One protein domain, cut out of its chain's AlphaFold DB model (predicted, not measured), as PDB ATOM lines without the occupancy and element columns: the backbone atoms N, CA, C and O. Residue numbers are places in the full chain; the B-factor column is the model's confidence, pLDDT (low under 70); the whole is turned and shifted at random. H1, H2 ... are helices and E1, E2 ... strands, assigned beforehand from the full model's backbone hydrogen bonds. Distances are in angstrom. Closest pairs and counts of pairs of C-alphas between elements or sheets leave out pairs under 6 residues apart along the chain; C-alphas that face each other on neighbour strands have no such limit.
ATOM      1  N   ASP A  13     209.798 171.100 149.247       66.38
ATOM      2  CA  ASP A  13     210.055 172.516 148.978       66.38
ATOM      3  C   ASP A  13     209.094 173.429 149.753       66.38
ATOM      4  O   ASP A  13     209.537 174.381 150.398       66.38
ATOM      5  N   GLN A  14     207.800 173.090 149.811       75.25
ATOM      6  CA  GLN A  14     206.802 173.872 150.552       75.25
ATOM      7  C   GLN A  14     207.105 173.949 152.057       75.25
ATOM      8  O   GLN A  14     207.051 175.023 152.655       75.25
ATOM      9  N   THR A  15     207.438 172.815 152.681       77.94
ATOM     10  CA  THR A  15     207.707 172.771 154.132       77.94
ATOM     11  C   THR A  15     209.015 173.487 154.476       77.94
ATOM     12  O   THR A  15     209.129 174.128 155.520       77.94
ATOM     13  N   THR A  16     210.010 173.403 153.587       76.56
ATOM     14  CA  THR A  16     211.278 174.126 153.744       76.56
ATOM     15  C   THR A  16     211.052 175.635 153.665       76.56
ATOM     16  O   THR A  16     211.570 176.376 154.498       76.56
ATOM     17  N   TRP A  17     210.232 176.088 152.715       76.69
ATOM     18  CA  TRP A  17     209.884 177.499 152.576       76.69
ATOM     19  C   TRP A  17     209.129 178.029 153.800       76.69
ATOM     20  O   TRP A  17     209.444 179.099 154.319       76.69
ATOM     21  N   GLU A  18     208.171 177.252 154.312       82.56
ATOM     22  CA  GLU A  18     207.427 177.589 155.525       82.56
ATOM     23  C   GLU A  18     208.350 177.778 156.736       82.56
ATOM     24  O   GLU A  18     208.237 178.781 157.443       82.56
ATOM     25  N   LEU A  19     209.290 176.852 156.952       80.56
ATOM     26  CA  LEU A  19     210.258 176.942 158.045       80.56
ATOM     27  C   LEU A  19     211.079 178.234 157.960       80.56
ATOM     28  O   LEU A  19     211.225 178.940 158.957       80.56
ATOM     29  N   LEU A  20     211.585 178.565 156.770       76.88
ATOM     30  CA  LEU A  20     212.368 179.782 156.550       76.88
ATOM     31  C   LEU A  20     211.541 181.047 156.807       76.88
ATOM     32  O   LEU A  20     212.027 181.972 157.454       76.88
ATOM     33  N   SER A  21     210.283 181.068 156.362       79.44
ATOM     34  CA  SER A  21     209.375 182.193 156.596       79.44
ATOM     35  C   SER A  21     209.072 182.395 158.085       79.44
ATOM     36  O   SER A  21     209.057 183.527 158.572       79.44
ATOM     37  N   LEU A  22     208.875 181.309 158.839       81.19
ATOM     38  CA  LEU A  22     208.666 181.377 160.287       81.19
ATOM     39  C   LEU A  22     209.921 181.860 161.020       81.19
ATOM     40  O   LEU A  22     209.820 182.720 161.894       81.19
ATOM     41  N   LEU A  23     211.100 181.369 160.635       74.88
ATOM     42  CA  LEU A  23     212.374 181.832 161.189       74.88
ATOM     43  C   LEU A  23     212.625 183.314 160.907       74.88
ATOM     44  O   LEU A  23     213.130 184.017 161.774       74.88
ATOM     45  N   GLU A  24     212.242 183.809 159.730       74.56
ATOM     46  CA  GLU A  24     212.336 185.231 159.395       74.56
ATOM     47  C   GLU A  24     211.387 186.099 160.235       74.56
ATOM     48  O   GLU A  24     211.744 187.210 160.628       74.56
ATOM     49  N   ARG A  25     210.198 185.588 160.572       75.38
ATOM     50  CA  ARG A  25     209.266 186.278 161.476       75.38
ATOM     51  C   ARG A  25     209.777 186.339 162.915       75.38
ATOM     52  O   ARG A  25     209.570 187.361 163.565       75.38
ATOM     53  N   VAL A  26     210.419 185.272 163.396       70.81
ATOM     54  CA  VAL A  26     210.994 185.201 164.751       70.81
ATOM     55  C   VAL A  26     212.273 186.037 164.848       70.81
ATOM     56  O   VAL A  26     212.410 186.875 165.734       70.81
ATOM     57  N   GLY A  27     213.189 185.870 163.896       62.66
ATOM     58  CA  GLY A  27     214.469 186.563 163.845       62.66
ATOM     59  C   GLY A  27     214.409 187.808 162.967       62.66
ATOM     60  O   GLY A  27     214.965 187.810 161.871       62.66
ATOM     61  N   ARG A  28     213.807 188.903 163.456       54.00
ATOM     62  CA  ARG A  28     213.891 190.212 162.767       54.00
ATOM     63  C   ARG A  28     215.326 190.762 162.674       54.00
ATOM     64  O   ARG A  28     215.538 191.704 161.916       54.00
ATOM     65  N   LYS A  29     216.291 190.191 163.419       44.62
ATOM     66  CA  LYS A  29     217.726 190.545 163.372       44.62
ATOM     67  C   LYS A  29     218.712 189.369 163.550       44.62
ATOM     68  O   LYS A  29     219.781 189.426 162.958       44.62
ATOM     69  N   SER A  30     218.344 188.273 164.227       48.97
ATOM     70  CA  SER A  30     219.261 187.145 164.503       48.97
ATOM     71  C   SER A  30     218.738 185.816 163.947       48.97
ATOM     72  O   SER A  30     217.906 185.143 164.546       48.97
ATOM     73  N   ARG A  31     219.228 185.412 162.770       54.97
ATOM     74  CA  ARG A  31     218.815 184.179 162.064       54.97
ATOM     75  C   ARG A  31     219.591 182.938 162.522       54.97
ATOM     76  O   ARG A  31     220.147 182.216 161.696       54.97
ATOM     77  N   ARG A  32     219.675 182.677 163.827       66.56
ATOM     78  CA  ARG A  32     220.528 181.590 164.333       66.56
ATOM     79  C   ARG A  32     219.708 180.355 164.705       66.56
ATOM     80  O   ARG A  32     219.045 180.311 165.737       66.56
ATOM     81  N   VAL A  33     219.764 179.360 163.818       73.19
ATOM     82  CA  VAL A  33     219.342 177.976 164.074       73.19
ATOM     83  C   VAL A  33     220.569 177.197 164.521       73.19
ATOM     84  O   VAL A  33     221.589 177.212 163.835       73.19
ATOM     85  N   LEU A  34     220.467 176.501 165.648       75.06
ATOM     86  CA  LEU A  34     221.544 175.667 166.166       75.06
ATOM     87  C   LEU A  34     221.195 174.190 165.987       75.06
ATOM     88  O   LEU A  34     220.068 173.776 166.243       75.06
ATOM     89  N   VAL A  35     222.173 173.389 165.573       75.69
ATOM     90  CA  VAL A  35     222.066 171.929 165.518       75.69
ATOM     91  C   VAL A  35     223.138 171.354 166.430       75.69
ATOM     92  O   VAL A  35     224.318 171.657 166.270       75.69
ATOM     93  N   MET A  36     222.727 170.542 167.395       79.81
ATOM     94  CA  MET A  36     223.606 169.928 168.382       79.81
ATOM     95  C   MET A  36     223.410 168.424 168.346       79.81
ATOM     96  O   MET A  36     222.276 167.954 168.374       79.81
ATOM     97  N   GLN A  37     224.503 167.670 168.319       77.69
ATOM     98  CA  GLN A  37     224.463 166.227 168.499       77.69
ATOM     99  C   GLN A  37     224.893 165.891 169.928       77.69
ATOM    100  O   GLN A  37     225.889 166.424 170.426       77.69
ATOM    101  N   VAL A  38     224.103 165.052 170.595       72.88
ATOM    102  CA  VAL A  38     224.438 164.488 171.903       72.88
ATOM    103  C   VAL A  38     224.881 163.052 171.674       72.88
ATOM    104  O   VAL A  38     224.078 162.209 171.267       72.88
ATOM    105  N   ASP A  39     226.167 162.802 171.913       65.62
ATOM    106  CA  ASP A  39     226.823 161.517 171.680       65.62
ATOM    107  C   ASP A  39     227.426 160.940 172.967       65.62
ATOM    108  O   ASP A  39     227.680 161.657 173.937       65.62
ATOM    109  N   ASP A  40     227.626 159.619 172.957       64.00
ATOM    110  CA  ASP A  40     228.324 158.864 173.995       64.00
ATOM    111  C   ASP A  40     229.766 158.651 173.534       64.00
ATOM    112  O   ASP A  40     229.995 158.026 172.497       64.00
ATOM    113  N   GLU A  41     230.746 159.130 174.299       56.72
ATOM    114  CA  GLU A  41     232.168 158.908 174.000       56.72
ATOM    115  C   GLU A  41     232.551 157.415 173.907       56.72
ATOM    116  O   GLU A  41     233.530 157.068 173.240       56.72
ATOM    117  N   ASN A  42     231.776 156.514 174.521       51.66
ATOM    118  CA  ASN A  42     232.036 155.072 174.509       51.66
ATOM    119  C   ASN A  42     231.469 154.351 173.280       51.66
ATOM    120  O   ASN A  42     231.827 153.199 173.024       51.66
ATOM    121  N   VAL A  43     230.604 155.009 172.500       57.31
ATOM    122  CA  VAL A  43     229.983 154.430 171.307       57.31
ATOM    123  C   VAL A  43     230.476 155.196 170.084       57.31
ATOM    124  O   VAL A  43     230.079 156.331 169.832       57.31
ATOM    125  N   ARG A  44     231.352 154.569 169.282       53.19
ATOM    126  CA  ARG A  44     231.788 155.119 167.986       53.19
ATOM    127  C   ARG A  44     230.648 155.054 166.968       53.19
ATOM    128  O   ARG A  44     230.634 154.186 166.100       53.19
ATOM    129  N   SER A  45     229.709 155.981 167.078       57.59
ATOM    130  CA  SER A  45     228.697 156.230 166.058       57.59
ATOM    131  C   SER A  45     229.226 157.271 165.062       57.59
ATOM    132  O   SER A  45     229.867 158.240 165.480       57.59
ATOM    133  N   PRO A  46     228.989 157.109 163.749       62.22
ATOM    134  CA  PRO A  46     229.237 158.169 162.778       62.22
ATOM    135  C   PRO A  46     228.459 159.425 163.181       62.22
ATOM    136  O   PRO A  46     227.281 159.336 163.529       62.22
ATOM    137  N   SER A  47     229.102 160.595 163.145       68.56
ATOM    138  CA  SER A  47     228.377 161.849 163.357       68.56
ATOM    139  C   SER A  47     227.365 162.031 162.231       68.56
ATOM    140  O   SER A  47     227.735 162.045 161.061       68.56
ATOM    141  N   VAL A  48     226.093 162.189 162.600       78.19
ATOM    142  CA  VAL A  48     224.990 162.417 161.655       78.19
ATOM    143  C   VAL A  48     224.711 163.917 161.503       78.19
ATOM    144  O   VAL A  48     223.799 164.333 160.796       78.19
ATOM    145  N   LEU A  49     225.506 164.768 162.159       76.94
ATOM    146  CA  LEU A  49     225.350 166.219 162.135       76.94
ATOM    147  C   LEU A  49     225.530 166.782 160.720       76.94
ATOM    148  O   LEU A  49     224.775 167.658 160.300       76.94
ATOM    149  N   VAL A  50     226.498 166.262 159.962       75.00
ATOM    150  CA  VAL A  50     226.745 166.692 158.578       75.00
ATOM    151  C   VAL A  50     225.573 166.314 157.674       75.00
ATOM    152  O   VAL A  50     225.081 167.164 156.938       75.00
ATOM    153  N   ASP A  51     225.076 165.084 157.780       80.81
ATOM    154  CA  ASP A  51     223.941 164.610 156.982       80.81
ATOM    155  C   ASP A  51     222.662 165.375 157.345       80.81
ATOM    156  O   ASP A  51     221.960 165.888 156.477       80.81
ATOM    157  N   PHE A  52     222.415 165.572 158.643       81.31
ATOM    158  CA  PHE A  52     221.271 166.332 159.133       81.31
ATOM    159  C   PHE A  52     221.313 167.788 158.669       81.31
ATOM    160  O   PHE A  52     220.308 168.327 158.215       81.31
ATOM    161  N   THR A  53     222.464 168.454 158.765       77.94
ATOM    162  CA  THR A  53     222.585 169.850 158.321       77.94
ATOM    163  C   THR A  53     222.404 169.971 156.813       77.94
ATOM    164  O   THR A  53     221.704 170.884 156.374       77.94
ATOM    165  N   GLN A  54     222.943 169.039 156.022       76.75
ATOM    166  CA  GLN A  54     222.732 168.995 154.574       76.75
ATOM    167  C   GLN A  54     221.260 168.777 154.215       76.75
ATOM    168  O   GLN A  54     220.710 169.526 153.406       76.75
ATOM    169  N   ASP A  55     220.593 167.829 154.865       79.56
ATOM    170  CA  ASP A  55     219.178 167.544 154.633       79.56
ATOM    171  C   ASP A  55     218.275 168.714 155.073       79.56
ATOM    172  O   ASP A  55     217.260 169.023 154.433       79.56
ATOM    173  N   LEU A  56     218.634 169.396 156.169       77.50
ATOM    174  CA  LEU A  56     217.894 170.544 156.695       77.50
ATOM    175  C   LEU A  56     217.977 171.714 155.709       77.50
ATOM    176  O   LEU A  56     216.959 172.330 155.384       77.50
ATOM    177  N   CYS A  57     219.184 171.961 155.203       68.75
ATOM    178  CA  CYS A  57     219.543 173.076 154.337       68.75
ATOM    179  C   CYS A  57     219.201 172.855 152.849       68.75
ATOM    180  O   CYS A  57     219.133 173.809 152.074       68.75
ATOM    181  N   GLY A  58     218.997 171.606 152.431       64.50
ATOM    182  CA  GLY A  58     218.943 171.258 151.014       64.50
ATOM    183  C   GLY A  58     220.299 171.434 150.312       64.50
ATOM    184  O   GLY A  58     221.238 172.047 150.825       64.50
ATOM    185  N   THR A  59     220.421 170.884 149.105       48.47
ATOM    186  CA  THR A  59     221.701 170.736 148.391       48.47
ATOM    187  C   THR A  59     222.287 172.023 147.798       48.47
ATOM    188  O   THR A  59     223.465 172.010 147.444       48.47
ATOM    189  N   ALA A  60     221.541 173.131 147.692       45.88
ATOM    190  CA  ALA A  60     221.983 174.271 146.874       45.88
ATOM    191  C   ALA A  60     221.918 175.664 147.529       45.88
ATOM    192  O   ALA A  60     222.869 176.427 147.383       45.88
ATOM    193  N   ASP A  61     220.853 176.031 148.251       47.16
ATOM    194  CA  ASP A  61     220.589 177.467 148.488       47.16
ATOM    195  C   ASP A  61     221.035 177.986 149.871       47.16
ATOM    196  O   ASP A  61     221.330 179.169 150.048       47.16
ATOM    197  N   ILE A  62     221.163 177.106 150.869       46.28
ATOM    198  CA  ILE A  62     221.448 177.527 152.251       46.28
ATOM    199  C   ILE A  62     222.956 177.570 152.561       46.28
ATOM    200  O   ILE A  62     223.376 178.414 153.346       46.28
ATOM    201  N   ARG A  63     223.811 176.785 151.881       41.28
ATOM    202  CA  ARG A  63     225.282 176.896 152.021       41.28
ATOM    203  C   ARG A  63     225.787 178.285 151.610       41.28
ATOM    204  O   ARG A  63     226.634 178.851 152.292       41.28
ATOM    205  N   ALA A  64     225.227 178.848 150.538       41.69
ATOM    206  CA  ALA A  64     225.548 180.198 150.083       41.69
ATOM    207  C   ALA A  64     225.037 181.280 151.054       41.69
ATOM    208  O   ALA A  64     225.712 182.286 151.251       41.69
ATOM    209  N   LYS A  65     223.883 181.064 151.706       42.09
ATOM    210  CA  LYS A  65     223.302 182.013 152.676       42.09
ATOM    211  C   LYS A  65     223.931 181.933 154.074       42.09
ATOM    212  O   LYS A  65     224.056 182.968 154.717       42.09
ATOM    213  N   LEU A  66     224.386 180.757 154.514       44.25
ATOM    214  CA  LEU A  66     225.170 180.573 155.746       44.25
ATOM    215  C   LEU A  66     226.579 181.170 155.615       44.25
ATOM    216  O   LEU A  66     227.021 181.879 156.511       44.25
ATOM    217  N   GLN A  67     227.246 180.987 154.469       40.78
ATOM    218  CA  GLN A  67     228.550 181.617 154.209       40.78
ATOM    219  C   GLN A  67     228.468 183.146 154.078       40.78
ATOM    220  O   GLN A  67     229.449 183.839 154.337       40.78
ATOM    221  N   LEU A  68     227.317 183.689 153.665       40.12
ATOM    222  CA  LEU A  68     227.098 185.137 153.615       40.12
ATOM    223  C   LEU A  68     226.875 185.733 155.016       40.12
ATOM    224  O   LEU A  68     227.261 186.874 155.242       40.12
ATOM    225  N   ALA A  69     226.318 184.954 155.952       42.03
ATOM    226  CA  ALA A  69     226.241 185.323 157.367       42.03
ATOM    227  C   ALA A  69     227.633 185.304 158.026       42.03
ATOM    228  O   ALA A  69     227.995 186.261 158.696       42.03
ATOM    229  N   GLU A  70     228.472 184.303 157.732       43.19
ATOM    230  CA  GLU A  70     229.862 184.257 158.228       43.19
ATOM    231  C   GLU A  70     230.751 185.391 157.682       43.19
ATOM    232  O   GLU A  70     231.701 185.791 158.345       43.19
ATOM    233  N   ARG A  71     230.460 185.935 156.490       37.75
ATOM    234  CA  ARG A  71     231.225 187.050 155.890       37.75
ATOM    235  C   ARG A  71     230.784 188.445 156.335       37.75
ATOM    236  O   ARG A  71     231.466 189.407 156.000       37.75
ATOM    237  N   GLN A  81     221.716 184.812 170.846       61.94
ATOM    238  CA  GLN A  81     220.560 184.004 171.236       61.94
ATOM    239  C   GLN A  81     220.071 183.167 170.045       61.94
ATOM    240  O   GLN A  81     219.680 183.691 169.000       61.94
ATOM    241  N   ALA A  82     220.115 181.841 170.183       68.81
ATOM    242  CA  ALA A  82     219.537 180.932 169.200       68.81
ATOM    243  C   ALA A  82     218.034 180.793 169.463       68.81
ATOM    244  O   ALA A  82     217.641 180.292 170.511       68.81
ATOM    245  N   HIS A  83     217.188 181.194 168.514       78.00
ATOM    246  CA  HIS A  83     215.731 181.080 168.664       78.00
ATOM    247  C   HIS A  83     215.223 179.641 168.462       78.00
ATOM    248  O   HIS A  83     214.206 179.251 169.030       78.00
ATOM    249  N   LEU A  84     215.938 178.841 167.662       84.50
ATOM    250  CA  LEU A  84     215.600 177.449 167.365       84.50
ATOM    251  C   LEU A  84     216.828 176.555 167.542       84.50
ATOM    252  O   LEU A  84     217.856 176.774 166.898       84.50
ATOM    253  N   VAL A  85     216.700 175.512 168.361       86.06
ATOM    254  CA  VAL A  85     217.739 174.492 168.560       86.06
ATOM    255  C   VAL A  85     217.190 173.121 168.174       86.06
ATOM    256  O   VAL A  85     216.159 172.698 168.687       86.06
ATOM    257  N   PHE A  86     217.902 172.398 167.314       86.94
ATOM    258  CA  PHE A  86     217.725 170.964 167.097       86.94
ATOM    259  C   PHE A  86     218.738 170.203 167.946       86.94
ATOM    260  O   PHE A  86     219.942 170.400 167.796       86.94
ATOM    261  N   MET A  87     218.261 169.316 168.813       87.94
ATOM    262  CA  MET A  87     219.103 168.467 169.651       87.94
ATOM    263  C   MET A  87     218.928 167.011 169.226       87.94
ATOM    264  O   MET A  87     217.860 166.433 169.416       87.94
ATOM    265  N   LEU A  88     219.961 166.446 168.607       87.56
ATOM    266  CA  LEU A  88     219.971 165.094 168.067       87.56
ATOM    267  C   LEU A  88     220.374 164.098 169.153       87.56
ATOM    268  O   LEU A  88     221.431 164.229 169.769       87.56
ATOM    269  N   TRP A  89     219.538 163.081 169.328       84.62
ATOM    270  CA  TRP A  89     219.663 162.040 170.334       84.62
ATOM    271  C   TRP A  89     219.786 160.671 169.681       84.62
ATOM    272  O   TRP A  89     218.951 160.275 168.861       84.62
ATOM    273  N   GLN A  90     220.779 159.902 170.118       81.38
ATOM    274  CA  GLN A  90     220.825 158.473 169.838       81.38
ATOM    275  C   GLN A  90     219.838 157.720 170.740       81.38
ATOM    276  O   GLN A  90     219.693 158.028 171.924       81.38
ATOM    277  N   ALA A  91     219.202 156.675 170.207       80.75
ATOM    278  CA  ALA A  91     218.257 155.854 170.968       80.75
ATOM    279  C   ALA A  91     218.882 155.217 172.226       80.75
ATOM    280  O   ALA A  91     218.211 155.084 173.248       80.75
ATOM    281  N   ALA A  92     220.161 154.829 172.159       75.62
ATOM    282  CA  ALA A  92     220.891 154.240 173.284       75.62
ATOM    283  C   ALA A  92     221.062 155.236 174.442       75.62
ATOM    284  O   ALA A  92     220.692 154.931 175.576       75.62
ATOM    285  N   LEU A  93     221.518 156.453 174.134       73.62
ATOM    286  CA  LEU A  93     221.645 157.544 175.099       73.62
ATOM    287  C   LEU A  93     220.306 157.926 175.704       73.62
ATOM    288  O   LEU A  93     220.184 158.058 176.914       73.62
ATOM    289  N   LEU A  94     219.280 158.053 174.866       74.56
ATOM    290  CA  LEU A  94     217.949 158.412 175.323       74.56
ATOM    291  C   LEU A  94     217.374 157.348 176.272       74.56
ATOM    292  O   LEU A  94     216.728 157.680 177.261       74.56
ATOM    293  N   LYS A  95     217.653 156.065 176.019       70.94
ATOM    294  CA  LYS A  95     217.289 154.965 176.921       70.94
ATOM    295  C   LYS A  95     218.026 155.053 178.258       70.94
ATOM    296  O   LYS A  95     217.397 154.873 179.297       70.94
ATOM    297  N   GLN A  96     219.324 155.346 178.237       67.81
ATOM    298  CA  GLN A  96     220.128 155.522 179.447       67.81
ATOM    299  C   GLN A  96     219.681 156.753 180.250       67.81
ATOM    300  O   GLN A  96     219.600 156.704 181.474       67.81
ATOM    301  N   LEU A  97     219.273 157.819 179.558       63.72
ATOM    302  CA  LEU A  97     218.702 159.030 180.146       63.72
ATOM    303  C   LEU A  97     217.321 158.830 180.781       63.72
ATOM    304  O   LEU A  97     216.882 159.651 181.575       63.72
ATOM    305  N   MET A  98     216.620 157.741 180.469       61.56
ATOM    306  CA  MET A  98     215.310 157.441 181.058       61.56
ATOM    307  C   MET A  98     215.353 156.545 182.293       61.56
ATOM    308  O   MET A  98     214.304 156.320 182.899       61.56
ATOM    309  N   GLN A  99     216.531 156.059 182.688       63.09
ATOM    310  CA  GLN A  99     216.739 155.332 183.949       63.09
ATOM    311  C   GLN A  99     216.785 156.267 185.177       63.09
ATOM    312  O   GLN A  99     217.230 155.863 186.241       63.09
ATOM    313  N   TRP A 100     216.381 157.533 185.035       58.34
ATOM    314  CA  TRP A 100     216.688 158.571 186.013       58.34
ATOM    315  C   TRP A 100     215.621 158.619 187.100       58.34
ATOM    316  O   TRP A 100     214.514 159.118 186.887       58.34
ATOM    317  N   ASP A 101     215.997 158.145 188.284       50.41
ATOM    318  CA  ASP A 101     215.229 158.267 189.528       50.41
ATOM    319  C   ASP A 101     215.165 159.723 190.044       50.41
ATOM    320  O   ASP A 101     214.456 160.027 191.009       50.41
ATOM    321  N   HIS A 102     215.895 160.647 189.404       56.31
ATOM    322  CA  HIS A 102     215.996 162.060 189.771       56.31
ATOM    323  C   HIS A 102     215.698 162.962 188.575       56.31
ATOM    324  O   HIS A 102     216.548 163.284 187.747       56.31
ATOM    325  N   LEU A 103     214.434 163.371 188.499       60.00
ATOM    326  CA  LEU A 103     213.918 164.232 187.445       60.00
ATOM    327  C   LEU A 103     214.627 165.598 187.378       60.00
ATOM    328  O   LEU A 103     214.892 166.101 186.287       60.00
ATOM    329  N   ASP A 104     214.920 166.196 188.531       61.12
ATOM    330  CA  ASP A 104     215.520 167.532 188.598       61.12
ATOM    331  C   ASP A 104     216.967 167.539 188.091       61.12
ATOM    332  O   ASP A 104     217.375 168.488 187.422       61.12
ATOM    333  N   ASP A 105     217.706 166.448 188.317       64.44
ATOM    334  CA  ASP A 105     219.067 166.276 187.805       64.44
ATOM    335  C   ASP A 105     219.056 166.160 186.272       64.44
ATOM    336  O   ASP A 105     219.833 166.826 185.597       64.44
ATOM    337  N   ALA A 106     218.098 165.422 185.694       65.62
ATOM    338  CA  ALA A 106     217.962 165.306 184.236       65.62
ATOM    339  C   ALA A 106     217.646 166.655 183.567       65.62
ATOM    340  O   ALA A 106     218.178 166.975 182.502       65.62
ATOM    341  N   LEU A 107     216.782 167.463 184.192       68.06
ATOM    342  CA  LEU A 107     216.500 168.821 183.729       68.06
ATOM    343  C   LEU A 107     217.761 169.682 183.817       68.06
ATOM    344  O   LEU A 107     218.150 170.308 182.833       68.06
ATOM    345  N   TRP A 108     218.426 169.693 184.970       67.00
ATOM    346  CA  TRP A 108     219.664 170.442 185.172       67.00
ATOM    347  C   TRP A 108     220.736 170.081 184.138       67.00
ATOM    348  O   TRP A 108     221.393 170.955 183.573       67.00
ATOM    349  N   ASP A 109     220.852 168.805 183.813       71.31
ATOM    350  CA  ASP A 109     221.842 168.298 182.881       71.31
ATOM    351  C   ASP A 109     221.558 168.727 181.448       71.31
ATOM    352  O   ASP A 109     222.436 169.301 180.804       71.31
ATOM    353  N   VAL A 110     220.316 168.595 180.974       72.69
ATOM    354  CA  VAL A 110     219.926 169.123 179.656       72.69
ATOM    355  C   VAL A 110     220.078 170.650 179.608       72.69
ATOM    356  O   VAL A 110     220.492 171.191 178.581       72.69
ATOM    357  N   ARG A 111     219.822 171.364 180.716       74.56
ATOM    358  CA  ARG A 111     220.038 172.819 180.804       74.56
ATOM    359  C   ARG A 111     221.505 173.181 180.605       74.56
ATOM    360  O   ARG A 111     221.777 174.162 179.918       74.56
ATOM    361  N   ASN A 112     222.419 172.405 181.184       72.31
ATOM    362  CA  ASN A 112     223.864 172.618 181.072       72.31
ATOM    363  C   ASN A 112     224.410 172.296 179.677       72.31
ATOM    364  O   ASN A 112     225.455 172.824 179.300       72.31
ATOM    365  N   LEU A 113     223.710 171.463 178.901       71.69
ATOM    366  CA  LEU A 113     224.052 171.225 177.495       71.69
ATOM    367  C   LEU A 113     223.706 172.430 176.606       71.69
ATOM    368  O   LEU A 113     224.297 172.586 175.540       71.69
ATOM    369  N   LEU A 114     222.762 173.281 177.021       70.75
ATOM    370  CA  LEU A 114     222.296 174.420 176.233       70.75
ATOM    371  C   LEU A 114     223.120 175.690 176.528       70.75
ATOM    372  O   LEU A 114     223.115 176.166 177.665       70.75
ATOM    373  N   PRO A 115     223.764 176.309 175.518       63.62
ATOM    374  CA  PRO A 115     224.559 177.528 175.714       63.62
ATOM    375  C   PRO A 115     223.697 178.741 176.102       63.62
ATOM    376  O   PRO A 115     224.107 179.577 176.903       63.62
ATOM    377  N   CYS A 116     222.482 178.815 175.564       68.88
ATOM    378  CA  CYS A 116     221.431 179.755 175.933       68.88
ATOM    379  C   CYS A 116     220.083 179.019 175.879       68.88
ATOM    380  O   CYS A 116     219.992 177.945 175.281       68.88
ATOM    381  N   LEU A 117     219.046 179.550 176.538       75.50
ATOM    382  CA  LEU A 117     217.700 178.993 176.371       75.50
ATOM    383  C   LEU A 117     217.150 179.440 175.019       75.50
ATOM    384  O   LEU A 117     217.033 180.651 174.813       75.50
ATOM    385  N   PRO A 118     216.813 178.501 174.121       80.06
ATOM    386  CA  PRO A 118     216.101 178.857 172.914       80.06
ATOM    387  C   PRO A 118     214.627 179.105 173.208       80.06
ATOM    388  O   PRO A 118     214.084 178.587 174.183       80.06
ATOM    389  N   ASP A 119     213.969 179.826 172.309       82.94
ATOM    390  CA  ASP A 119     212.511 179.951 172.315       82.94
ATOM    391  C   ASP A 119     211.836 178.631 171.914       82.94
ATOM    392  O   ASP A 119     210.780 178.264 172.440       82.94
ATOM    393  N   VAL A 120     212.468 177.894 170.994       86.56
ATOM    394  CA  VAL A 120     211.997 176.603 170.487       86.56
ATOM    395  C   VAL A 120     213.120 175.565 170.524       86.56
ATOM    396  O   VAL A 120     214.191 175.751 169.942       86.56
ATOM    397  N   LEU A 121     212.852 174.425 171.158       89.38
ATOM    398  CA  LEU A 121     213.735 173.261 171.199       89.38
ATOM    399  C   LEU A 121     213.074 172.079 170.485       89.38
ATOM    400  O   LEU A 121     211.984 171.648 170.855       89.38
ATOM    401  N   VAL A 122     213.755 171.513 169.493       91.06
ATOM    402  CA  VAL A 122     213.325 170.296 168.801       91.06
ATOM    403  C   VAL A 122     214.223 169.139 169.220       91.06
ATOM    404  O   VAL A 122     215.403 169.089 168.872       91.06
ATOM    405  N   LEU A 123     213.655 168.186 169.954       91.19
ATOM    406  CA  LEU A 123     214.313 166.936 170.323       91.19
ATOM    407  C   LEU A 123     214.199 165.957 169.149       91.19
ATOM    408  O   LEU A 123     213.113 165.466 168.831       91.19
ATOM    409  N   VAL A 124     215.321 165.680 168.494       91.44
ATOM    410  CA  VAL A 124     215.387 164.827 167.307       91.44
ATOM    411  C   VAL A 124     215.937 163.462 167.696       91.44
ATOM    412  O   VAL A 124     217.105 163.341 168.045       91.44
ATOM    413  N   LEU A 125     215.124 162.414 167.606       90.44
ATOM    414  CA  LEU A 125     215.593 161.038 167.754       90.44
ATOM    415  C   LEU A 125     216.137 160.535 166.416       90.44
ATOM    416  O   LEU A 125     215.392 160.445 165.440       90.44
ATOM    417  N   ILE A 126     217.410 160.151 166.382       88.56
ATOM    418  CA  ILE A 126     217.979 159.418 165.249       88.56
ATOM    419  C   ILE A 126     217.384 158.006 165.282       88.56
ATOM    420  O   ILE A 126     217.530 157.293 166.279       88.56
ATOM    421  N   ARG A 127     216.664 157.625 164.220       85.44
ATOM    422  CA  ARG A 127     215.968 156.335 164.134       85.44
ATOM    423  C   ARG A 127     216.977 155.188 164.328       85.44
ATOM    424  O   ARG A 127     217.916 155.098 163.542       85.44
ATOM    425  N   PRO A 128     216.790 154.313 165.335       81.19
ATOM    426  CA  PRO A 128     217.589 153.103 165.474       81.19
ATOM    427  C   PRO A 128     217.132 152.031 164.472       81.19
ATOM    428  O   PRO A 128     215.961 152.006 164.091       81.19
ATOM    429  N   ASP A 129     218.034 151.123 164.092       72.69
ATOM    430  CA  ASP A 129     217.724 150.043 163.141       72.69
ATOM    431  C   ASP A 129     216.663 149.044 163.662       72.69
ATOM    432  O   ASP A 129     215.787 148.653 162.885       72.69
ATOM    433  N   PRO A 130     216.656 148.628 164.952       80.94
ATOM    434  CA  PRO A 130     215.615 147.738 165.472       80.94
ATOM    435  C   PRO A 130     214.321 148.484 165.844       80.94
ATOM    436  O   PRO A 130     214.332 149.427 166.640       80.94
ATOM    437  N   GLN A 131     213.173 147.985 165.373       75.06
ATOM    438  CA  GLN A 131     211.852 148.582 165.638       75.06
ATOM    439  C   GLN A 131     211.476 148.606 167.134       75.06
ATOM    440  O   GLN A 131     210.930 149.591 167.625       75.06
ATOM    441  N   GLU A 132     211.809 147.560 167.891       69.88
ATOM    442  CA  GLU A 132     211.522 147.493 169.335       69.88
ATOM    443  C   GLU A 132     212.307 148.555 170.130       69.88
ATOM    444  O   GLU A 132     211.810 149.143 171.097       69.88
ATOM    445  N   GLN A 133     213.523 148.869 169.673       79.25
ATOM    446  CA  GLN A 133     214.338 149.942 170.233       79.25
ATOM    447  C   GLN A 133     213.753 151.321 169.897       79.25
ATOM    448  O   GLN A 133     213.806 152.221 170.739       79.25
ATOM    449  N   LEU A 134     213.151 151.481 168.712       83.56
ATOM    450  CA  LEU A 134     212.454 152.705 168.321       83.56
ATOM    451  C   LEU A 134     211.245 152.974 169.224       83.56
ATOM    452  O   LEU A 134     211.134 154.075 169.754       83.56
ATOM    453  N   ASP A 135     210.380 151.990 169.482       83.19
ATOM    454  CA  ASP A 135     209.190 152.191 170.326       83.19
ATOM    455  C   ASP A 135     209.553 152.583 171.767       83.19
ATOM    456  O   ASP A 135     208.870 153.391 172.408       83.19
ATOM    457  N   GLN A 136     210.637 152.013 172.302       79.56
ATOM    458  CA  GLN A 136     211.163 152.395 173.612       79.56
ATOM    459  C   GLN A 136     211.757 153.810 173.593       79.56
ATOM    460  O   GLN A 136     211.475 154.601 174.495       79.56
ATOM    461  N   ALA A 137     212.523 154.154 172.558       82.56
ATOM    462  CA  ALA A 137     213.120 155.475 172.403       82.56
ATOM    463  C   ALA A 137     212.072 156.572 172.147       82.56
ATOM    464  O   ALA A 137     212.190 157.669 172.677       82.56
ATOM    465  N   VAL A 138     210.989 156.289 171.422       85.00
ATOM    466  CA  VAL A 138     209.885 157.243 171.219       85.00
ATOM    467  C   VAL A 138     209.151 157.515 172.532       85.00
ATOM    468  O   VAL A 138     208.827 158.666 172.829       85.00
ATOM    469  N   ARG A 139     208.921 156.487 173.360       81.81
ATOM    470  CA  ARG A 139     208.365 156.676 174.712       81.81
ATOM    471  C   ARG A 139     209.276 157.545 175.576       81.81
ATOM    472  O   ARG A 139     208.790 158.447 176.254       81.81
ATOM    473  N   ALA A 140     210.581 157.300 175.510       80.94
ATOM    474  CA  ALA A 140     211.592 158.098 176.188       80.94
ATOM    475  C   ALA A 140     211.597 159.566 175.723       80.94
ATOM    476  O   ALA A 140     211.583 160.481 176.542       80.94
ATOM    477  N   LEU A 141     211.524 159.787 174.409       84.75
ATOM    478  CA  LEU A 141     211.505 161.110 173.788       84.75
ATOM    479  C   LEU A 141     210.281 161.914 174.231       84.75
ATOM    480  O   LEU A 141     210.409 163.071 174.620       84.75
ATOM    481  N   ARG A 142     209.101 161.282 174.236       83.19
ATOM    482  CA  ARG A 142     207.854 161.897 174.717       83.19
ATOM    483  C   ARG A 142     207.914 162.219 176.201       83.19
ATOM    484  O   ARG A 142     207.471 163.289 176.604       83.19
ATOM    485  N   ARG A 143     208.476 161.318 177.015       78.44
ATOM    486  CA  ARG A 143     208.682 161.581 178.443       78.44
ATOM    487  C   ARG A 143     209.544 162.829 178.609       78.44
ATOM    488  O   ARG A 143     209.097 163.760 179.260       78.44
ATOM    489  N   MET A 144     210.702 162.891 177.952       78.81
ATOM    490  CA  MET A 144     211.595 164.054 177.987       78.81
ATOM    491  C   MET A 144     210.910 165.339 177.512       78.81
ATOM    492  O   MET A 144     211.019 166.358 178.189       78.81
ATOM    493  N   GLN A 145     210.140 165.285 176.423       84.00
ATOM    494  CA  GLN A 145     209.329 166.415 175.972       84.00
ATOM    495  C   GLN A 145     208.427 166.923 177.099       84.00
ATOM    496  O   GLN A 145     208.526 168.087 177.457       84.00
ATOM    497  N   CYS A 146     207.627 166.059 177.729       77.00
ATOM    498  CA  CYS A 146     206.743 166.457 178.832       77.00
ATOM    499  C   CYS A 146     207.489 167.053 180.039       77.00
ATOM    500  O   CYS A 146     206.940 167.897 180.752       77.00
ATOM    501  N   LEU A 147     208.719 166.603 180.301       76.19
ATOM    502  CA  LEU A 147     209.539 167.145 181.384       76.19
ATOM    503  C   LEU A 147     209.988 168.574 181.069       76.19
ATOM    504  O   LEU A 147     209.839 169.457 181.915       76.19
ATOM    505  N   LEU A 148     210.482 168.796 179.851       78.50
ATOM    506  CA  LEU A 148     210.995 170.088 179.401       78.50
ATOM    507  C   LEU A 148     209.875 171.113 179.157       78.50
ATOM    508  O   LEU A 148     210.018 172.267 179.553       78.50
ATOM    509  N   ASP A 149     208.735 170.672 178.616       71.25
ATOM    510  CA  ASP A 149     207.582 171.477 178.163       71.25
ATOM    511  C   ASP A 149     206.803 172.182 179.294       71.25
ATOM    512  O   ASP A 149     205.728 172.745 179.107       71.25
ATOM    513  N   GLY A 150     207.342 172.168 180.510       64.88
ATOM    514  CA  GLY A 150     206.947 173.124 181.542       64.88
ATOM    515  C   GLY A 150     208.023 173.378 182.590       64.88
ATOM    516  O   GLY A 150     207.687 173.808 183.696       64.88
ATOM    517  N   ALA A 151     209.264 172.968 182.334       66.00
ATOM    518  CA  ALA A 151     210.392 173.287 183.202       66.00
ATOM    519  C   ALA A 151     210.981 174.646 182.818       66.00
ATOM    520  O   ALA A 151     211.378 175.409 183.695       66.00
ATOM    521  N   TRP A 152     210.994 174.951 181.519       69.06
ATOM    522  CA  TRP A 152     211.534 176.186 180.958       69.06
ATOM    523  C   TRP A 152     210.449 176.884 180.139       69.06
ATOM    524  O   TRP A 152     209.575 176.216 179.590       69.06
ATOM    525  N   GLU A 153     210.478 178.215 180.062       72.38
ATOM    526  CA  GLU A 153     209.536 179.021 179.265       72.38
ATOM    527  C   GLU A 153     209.793 178.890 177.749       72.38
ATOM    528  O   GLU A 153     209.824 179.880 177.026       72.38
ATOM    529  N   LEU A 154     209.995 177.666 177.259       79.31
ATOM    530  CA  LEU A 154     210.309 177.361 175.868       79.31
ATOM    531  C   LEU A 154     209.352 176.321 175.296       79.31
ATOM    532  O   LEU A 154     208.781 175.510 176.026       79.31
ATOM    533  N   VAL A 155     209.197 176.328 173.974       85.06
ATOM    534  CA  VAL A 155     208.364 175.353 173.264       85.06
ATOM    535  C   VAL A 155     209.196 174.126 172.912       85.06
ATOM    536  O   VAL A 155     210.191 174.240 172.195       85.06
ATOM    537  N   VAL A 156     208.783 172.947 173.386       88.50
ATOM    538  CA  VAL A 156     209.476 171.685 173.093       88.50
ATOM    539  C   VAL A 156     208.686 170.865 172.087       88.50
ATOM    540  O   VAL A 156     207.560 170.437 172.346       88.50
ATOM    541  N   GLU A 157     209.313 170.565 170.959       91.44
ATOM    542  CA  GLU A 157     208.778 169.669 169.938       91.44
ATOM    543  C   GLU A 157     209.678 168.446 169.771       91.44
ATOM    544  O   GLU A 157     210.863 168.463 170.097       91.44
ATOM    545  N   THR A 158     209.111 167.361 169.253       92.31
ATOM    546  CA  THR A 158     209.849 166.120 169.000       92.31
ATOM    547  C   THR A 158     209.755 165.723 167.540       92.31
ATOM    548  O   THR A 158     208.705 165.904 166.916       92.31
ATOM    549  N   ALA A 159     210.821 165.123 167.022       92.50
ATOM    550  CA  ALA A 159     210.846 164.545 165.687       92.50
ATOM    551  C   ALA A 159     211.694 163.275 165.646       92.50
ATOM    552  O   ALA A 159     212.647 163.123 166.411       92.50
ATOM    553  N   ILE A 160     211.378 162.386 164.711       91.38
ATOM    554  CA  ILE A 160     212.219 161.247 164.353       91.38
ATOM    555  C   ILE A 160     212.945 161.575 163.046       91.38
ATOM    556  O   ILE A 160     212.320 161.927 162.049       91.38
ATOM    557  N   TYR A 161     214.270 161.445 163.043       90.12
ATOM    558  CA  TYR A 161     215.107 161.641 161.863       90.12
ATOM    559  C   TYR A 161     215.661 160.305 161.374       90.12
ATOM    560  O   TYR A 161     216.194 159.513 162.149       90.12
ATOM    561  N   SER A 162     215.507 160.045 160.076       86.44
ATOM    562  CA  SER A 162     216.008 158.834 159.414       86.44
ATOM    563  C   SER A 162     217.018 159.235 158.339       86.44
ATOM    564  O   SER A 162     216.585 159.683 157.274       86.44
ATOM    565  N   PRO A 163     218.330 159.124 158.608       80.50
ATOM    566  CA  PRO A 163     219.352 159.551 157.659       80.50
ATOM    567  C   PRO A 163     219.251 158.760 156.350       80.50
ATOM    568  O   PRO A 163     218.964 157.563 156.353       80.50
ATOM    569  N   GLY A 164     219.441 159.442 155.220       72.31
ATOM    570  CA  GLY A 164     219.442 158.826 153.889       72.31
ATOM    571  C   GLY A 164     218.076 158.370 153.355       72.31
ATOM    572  O   GLY A 164     218.012 157.863 152.235       72.31
ATOM    573  N   GLN A 165     216.975 158.551 154.099       70.56
ATOM    574  CA  GLN A 165     215.626 158.298 153.582       70.56
ATOM    575  C   GLN A 165     214.996 159.577 153.007       70.56
ATOM    576  O   GLN A 165     214.988 160.610 153.685       70.56
ATOM    577  N   PRO A 166     214.389 159.529 151.804       59.84
ATOM    578  CA  PRO A 166     213.633 160.657 151.276       59.84
ATOM    579  C   PRO A 166     212.464 160.968 152.221       59.84
ATOM    580  O   PRO A 166     211.622 160.118 152.503       59.84
ATOM    581  N   GLY A 167     212.449 162.186 152.765       67.56
ATOM    582  CA  GLY A 167     211.480 162.615 153.779       67.56
ATOM    583  C   GLY A 167     211.924 162.424 155.235       67.56
ATOM    584  O   GLY A 167     211.222 162.900 156.125       67.56
ATOM    585  N   GLY A 168     213.095 161.834 155.502       78.06
ATOM    586  CA  GLY A 168     213.630 161.656 156.860       78.06
ATOM    587  C   GLY A 168     213.802 162.966 157.638       78.06
ATOM    588  O   GLY A 168     213.614 162.994 158.849       78.06
ATOM    589  N   MET A 169     214.073 164.073 156.941       86.81
ATOM    590  CA  MET A 169     214.171 165.428 157.503       86.81
ATOM    591  C   MET A 169     212.825 166.170 157.589       86.81
ATOM    592  O   MET A 169     212.685 167.166 158.301       86.81
ATOM    593  N   LEU A 170     211.801 165.704 156.874       85.44
ATOM    594  CA  LEU A 170     210.527 166.416 156.773       85.44
ATOM    595  C   LEU A 170     209.817 166.514 158.126       85.44
ATOM    596  O   LEU A 170     209.201 167.533 158.434       85.44
ATOM    597  N   GLU A 171     209.916 165.469 158.946       88.69
ATOM    598  CA  GLU A 171     209.341 165.458 160.288       88.69
ATOM    599  C   GLU A 171     210.017 166.485 161.202       88.69
ATOM    600  O   GLU A 171     209.319 167.227 161.892       88.69
ATOM    601  N   ALA A 172     211.349 166.601 161.140       89.81
ATOM    602  CA  ALA A 172     212.105 167.604 161.888       89.81
ATOM    603  C   ALA A 172     211.737 169.033 161.458       89.81
ATOM    604  O   ALA A 172     211.478 169.881 162.312       89.81
ATOM    605  N   LYS A 173     211.604 169.287 160.148       87.38
ATOM    606  CA  LYS A 173     211.126 170.580 159.628       87.38
ATOM    607  C   LYS A 173     209.705 170.895 160.100       87.38
ATOM    608  O   LYS A 173     209.456 171.985 160.603       87.38
ATOM    609  N   ARG A 174     208.776 169.934 160.014       89.81
ATOM    610  CA  ARG A 174     207.395 170.102 160.506       89.81
ATOM    611  C   ARG A 174     207.348 170.353 162.012       89.81
ATOM    612  O   ARG A 174     206.550 171.174 162.452       89.81
ATOM    613  N   ALA A 175     208.171 169.656 162.792       91.44
ATOM    614  CA  ALA A 175     208.279 169.861 164.232       91.44
ATOM    615  C   ALA A 175     208.762 171.276 164.561       91.44
ATOM    616  O   ALA A 175     208.131 171.961 165.359       91.44
ATOM    617  N   ALA A 176     209.790 171.760 163.864       89.31
ATOM    618  CA  ALA A 176     210.233 173.143 163.996       89.31
ATOM    619  C   ALA A 176     209.134 174.148 163.613       89.31
ATOM    620  O   ALA A 176     208.897 175.092 164.362       89.31
ATOM    621  N   CYS A 177     208.407 173.930 162.511       87.19
ATOM    622  CA  CYS A 177     207.291 174.800 162.127       87.19
ATOM    623  C   CYS A 177     206.194 174.849 163.198       87.19
ATOM    624  O   CYS A 177     205.693 175.932 163.501       87.19
ATOM    625  N   ARG A 178     205.824 173.704 163.791       90.88
ATOM    626  CA  ARG A 178     204.856 173.667 164.902       90.88
ATOM    627  C   ARG A 178     205.353 174.477 166.094       90.88
ATOM    628  O   ARG A 178     204.618 175.332 166.577       90.88
ATOM    629  N   GLY A 179     206.604 174.265 166.501       88.31
ATOM    630  CA  GLY A 179     207.194 174.965 167.638       88.31
ATOM    631  C   GLY A 179     207.281 176.479 167.429       88.31
ATOM    632  O   GLY A 179     206.883 177.250 168.297       88.31
ATOM    633  N   LEU A 180     207.718 176.916 166.244       85.00
ATOM    634  CA  LEU A 180     207.807 178.336 165.891       85.00
ATOM    635  C   LEU A 180     206.431 179.004 165.807       85.00
ATOM    636  O   LEU A 180     206.279 180.139 166.248       85.00
ATOM    637  N   ARG A 181     205.418 178.316 165.262       86.38
ATOM    638  CA  ARG A 181     204.036 178.821 165.237       86.38
ATOM    639  C   ARG A 181     203.487 178.986 166.649       86.38
ATOM    640  O   ARG A 181     202.927 180.032 166.950       86.38
ATOM    641  N   GLU A 182     203.675 177.987 167.507       83.88
ATOM    642  CA  GLU A 182     203.244 178.045 168.907       83.88
ATOM    643  C   GLU A 182     203.917 179.206 169.651       83.88
ATOM    644  O   GLU A 182     203.249 179.976 170.341       83.88
ATOM    645  N   PHE A 183     205.226 179.384 169.456       82.50
ATOM    646  CA  PHE A 183     205.969 180.502 170.027       82.50
ATOM    647  C   PHE A 183     205.441 181.861 169.543       82.50
ATOM    648  O   PHE A 183     205.152 182.731 170.363       82.50
ATOM    649  N   LEU A 184     205.276 182.035 168.227       80.12
ATOM    650  CA  LEU A 184     204.776 183.282 167.642       80.12
ATOM    651  C   LEU A 184     203.357 183.607 168.112       80.12
ATOM    652  O   LEU A 184     203.100 184.752 168.473       80.12
ATOM    653  N   ASN A 185     202.466 182.614 168.169       78.69
ATOM    654  CA  ASN A 185     201.110 182.796 168.684       78.69
ATOM    655  C   ASN A 185     201.141 183.274 170.144       78.69
ATOM    656  O   ASN A 185     200.510 184.272 170.481       78.69
ATOM    657  N   CYS A 186     201.952 182.628 170.991       68.62
ATOM    658  CA  CYS A 186     202.128 183.051 172.382       68.62
ATOM    659  C   CYS A 186     202.687 184.479 172.490       68.62
ATOM    660  O   CYS A 186     202.294 185.237 173.376       68.62
ATOM    661  N   HIS A 187     203.630 184.848 171.621       66.50
ATOM    662  CA  HIS A 187     204.279 186.155 171.656       66.50
ATOM    663  C   HIS A 187     203.343 187.278 171.192       66.50
ATOM    664  O   HIS A 187     203.237 188.308 171.859       66.50
ATOM    665  N   GLU A 188     202.632 187.075 170.081       63.78
ATOM    666  CA  GLU A 188     201.658 188.033 169.555       63.78
ATOM    667  C   GLU A 188     200.532 188.267 170.577       63.78
ATOM    668  O   GLU A 188     200.192 189.413 170.861       63.78
ATOM    669  N   GLU A 189     200.018 187.221 171.227       58.12
ATOM    670  CA  GLU A 189     198.965 187.338 172.245       58.12
ATOM    671  C   GLU A 189     199.430 188.022 173.541       58.12
ATOM    672  O   GLU A 189     198.663 188.776 174.138       58.12
ATOM    673  N   MET A 190     200.688 187.845 173.961       55.69
ATOM    674  CA  MET A 190     201.276 188.605 175.078       55.69
ATOM    675  C   MET A 190     201.384 190.102 174.764       55.69
ATOM    676  O   MET A 190     201.155 190.950 175.632       55.69
ATOM    677  N   VAL A 191     201.717 190.437 173.514       58.97
ATOM    678  CA  VAL A 191     201.726 191.817 173.013       58.97
ATOM    679  C   VAL A 191     200.302 192.389 172.988       58.97
ATOM    680  O   VAL A 191     200.100 193.524 173.419       58.97
ATOM    681  N   TRP A 192     199.302 191.590 172.598       58.16
ATOM    682  CA  TRP A 192     197.885 191.963 172.680       58.16
ATOM    683  C   TRP A 192     197.389 192.144 174.122       58.16
ATOM    684  O   TRP A 192     196.722 193.134 174.395       58.16
ATOM    685  N   LEU A 193     197.737 191.257 175.059       53.91
ATOM    686  CA  LEU A 193     197.368 191.356 176.481       53.91
ATOM    687  C   LEU A 193     197.958 192.605 177.148       53.91
ATOM    688  O   LEU A 193     197.254 193.271 177.903       53.91
ATOM    689  N   ARG A 194     199.209 192.971 176.828       56.09
ATOM    690  CA  ARG A 194     199.818 194.234 177.292       56.09
ATOM    691  C   ARG A 194     199.121 195.478 176.745       56.09
ATOM    692  O   ARG A 194     199.115 196.500 177.419       56.09
ATOM    693  N   MET A 195     198.552 195.404 175.543       54.28
ATOM    694  CA  MET A 195     197.743 196.495 174.987       54.28
ATOM    695  C   MET A 195     196.307 196.488 175.537       54.28
ATOM    696  O   MET A 195     195.715 197.541 175.736       54.28
ATOM    697  N   ALA A 196     195.750 195.312 175.834       56.94
ATOM    698  CA  ALA A 196     194.385 195.147 176.328       56.94
ATOM    699  C   ALA A 196     194.220 195.475 177.821       56.94
ATOM    700  O   ALA A 196     193.102 195.737 178.255       56.94
ATOM    701  N   THR A 197     195.299 195.542 178.612       51.62
ATOM    702  CA  THR A 197     195.245 196.044 180.002       51.62
ATOM    703  C   THR A 197     194.819 197.517 180.126       51.62
ATOM    704  O   THR A 197     194.656 198.002 181.242       51.62
ATOM    705  N   GLU A 198     194.578 198.218 179.012       52.56
ATOM    706  CA  GLU A 198     193.951 199.548 178.964       52.56
ATOM    707  C   GLU A 198     192.451 199.527 178.596       52.56
ATOM    708  O   GLU A 198     191.840 200.586 178.451       52.56
ATOM    709  N   PHE A 243     230.816 161.058 179.906       46.09
ATOM    710  CA  PHE A 243     230.829 160.765 178.475       46.09
ATOM    711  C   PHE A 243     229.879 161.637 177.638       46.09
ATOM    712  O   PHE A 243     229.913 161.537 176.415       46.09
ATOM    713  N   LEU A 244     228.998 162.448 178.245       42.84
ATOM    714  CA  LEU A 244     228.102 163.324 177.481       42.84
ATOM    715  C   LEU A 244     228.874 164.555 177.007       42.84
ATOM    716  O   LEU A 244     229.096 165.502 177.765       42.84
ATOM    717  N   ARG A 245     229.273 164.551 175.734       48.50
ATOM    718  CA  ARG A 245     229.924 165.695 175.096       48.50
ATOM    719  C   ARG A 245     229.094 166.182 173.916       48.50
ATOM    720  O   ARG A 245     228.873 165.453 172.957       48.50
ATOM    721  N   CYS A 246     228.685 167.448 173.955       41.97
ATOM    722  CA  CYS A 246     228.192 168.136 172.765       41.97
ATOM    723  C   CYS A 246     229.384 168.559 171.892       41.97
ATOM    724  O   CYS A 246     230.279 169.278 172.346       41.97
ATOM    725  N   ILE A 247     229.401 168.134 170.630       42.59
ATOM    726  CA  ILE A 247     230.338 168.598 169.592       42.59
ATOM    727  C   ILE A 247     229.455 169.025 168.394       42.59
ATOM    728  O   ILE A 247     228.584 168.255 168.012       42.59
ATOM    729  N   SER A 248     229.526 170.224 167.788       40.53
ATOM    730  CA  SER A 248     230.541 171.293 167.781       40.53
ATOM    731  C   SER A 248     229.965 172.730 167.809       40.53
ATOM    732  O   SER A 248     229.193 173.106 166.933       40.53
TER     733      SER A 248
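What this domain is: This is residues 13 to 71, 81 to 198 and 243 to 248 of the 298 residues of an uncharacterized protein of Patagioenas fasciata monilis (UniProt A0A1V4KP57). A strongly twisted sheet of five strands forms the core of a three-layer slab, with H2 and the long H7 covering one face and H4 and H6 the other. H1 packs on H7, H5 only grazes the sheet, H3 lies off the sheet after H2, and residues 188 to 198 stick out as an arm, mostly the end of H7. The printed part has 183 residues, in the order H1 E1 H2 H3 E2 H4 H5 E3 H6 E4 H7 E5; the sheet, E4 E3 E2 E1 E5, is mixed. The class is mixed, helices and strands; the whole is compact, with a radius of gyration of the C-alphas of 16.9 A and spans of 55 by 42 by 29 A.

Where its parts are: H1, residues 13 to 26, begins at C-alpha 13 (210.055, 172.516, 148.978) and is 20.3 A long. E1 is residues 33 to 40, 23.3 A; H2 is 49 to 57 and H3 62 to 70. E2 is residues 84 to 90, 19.8 A; H4 is 91 to 97 and H5 103 to 113. E3 is residues 120 to 126, H6 131 to 148, 25.5 A, and E4 155 to 161. H7, residues 170 to 196, is 38.3 A long and ends at C-alpha 196 (194.385, 195.147, 176.328). E5 is residues 244 to 247.

How they stand to each other: E1 and E2 are parallel, with N 36 and O 86 2.8 A apart. E2 and E3 are parallel, with N 87 and O 122 2.9 A apart. E3 and E4 are parallel, with N 123 and O 157 2.8 A apart. E5 is antiparallel to E1, with no backbone N and O within hydrogen-bond range across the pair. E2, H4 H5, E3 and E3, H6, E4 are strand-helix-strand units, parallel neighbour strands joined through helices, with right-handed crossovers. H7 runs along the strands, 8.1 A over the sheet; its closest C-alphas to E4 are Ala 172 and Ala 159, 5.0 A apart. H6 is on the opposite face, at a height of 9.1 A over the sheet. H4 and H6 touch at Ala 91 and Ala 137, C-alphas 5.3 A apart, through residues 133 to 141 of H6 alone. H1 and H7 touch at Leu 19 and Cys 177, C-alphas 5.5 A apart, at a shallow tilt of 32 degrees. In H1 to H7, every O i to N i+4 pair is within hydrogen-bond range.

The domain as a whole: The C-alphas of Arg 44 and Glu 198, the farthest apart, are 59.4 A apart. Residues 72 to 80 are cut out, with 18.9 A between C-alphas 71 and 81, and residues 199 to 242, with 53.5 A between C-alphas 198 and 243. Of the links that are printed whole, none is long. Mean pLDDT of the printed part is 71.2; 73 residues are under 70, among them 57 to 71, 186 to 198 and 243 to 248.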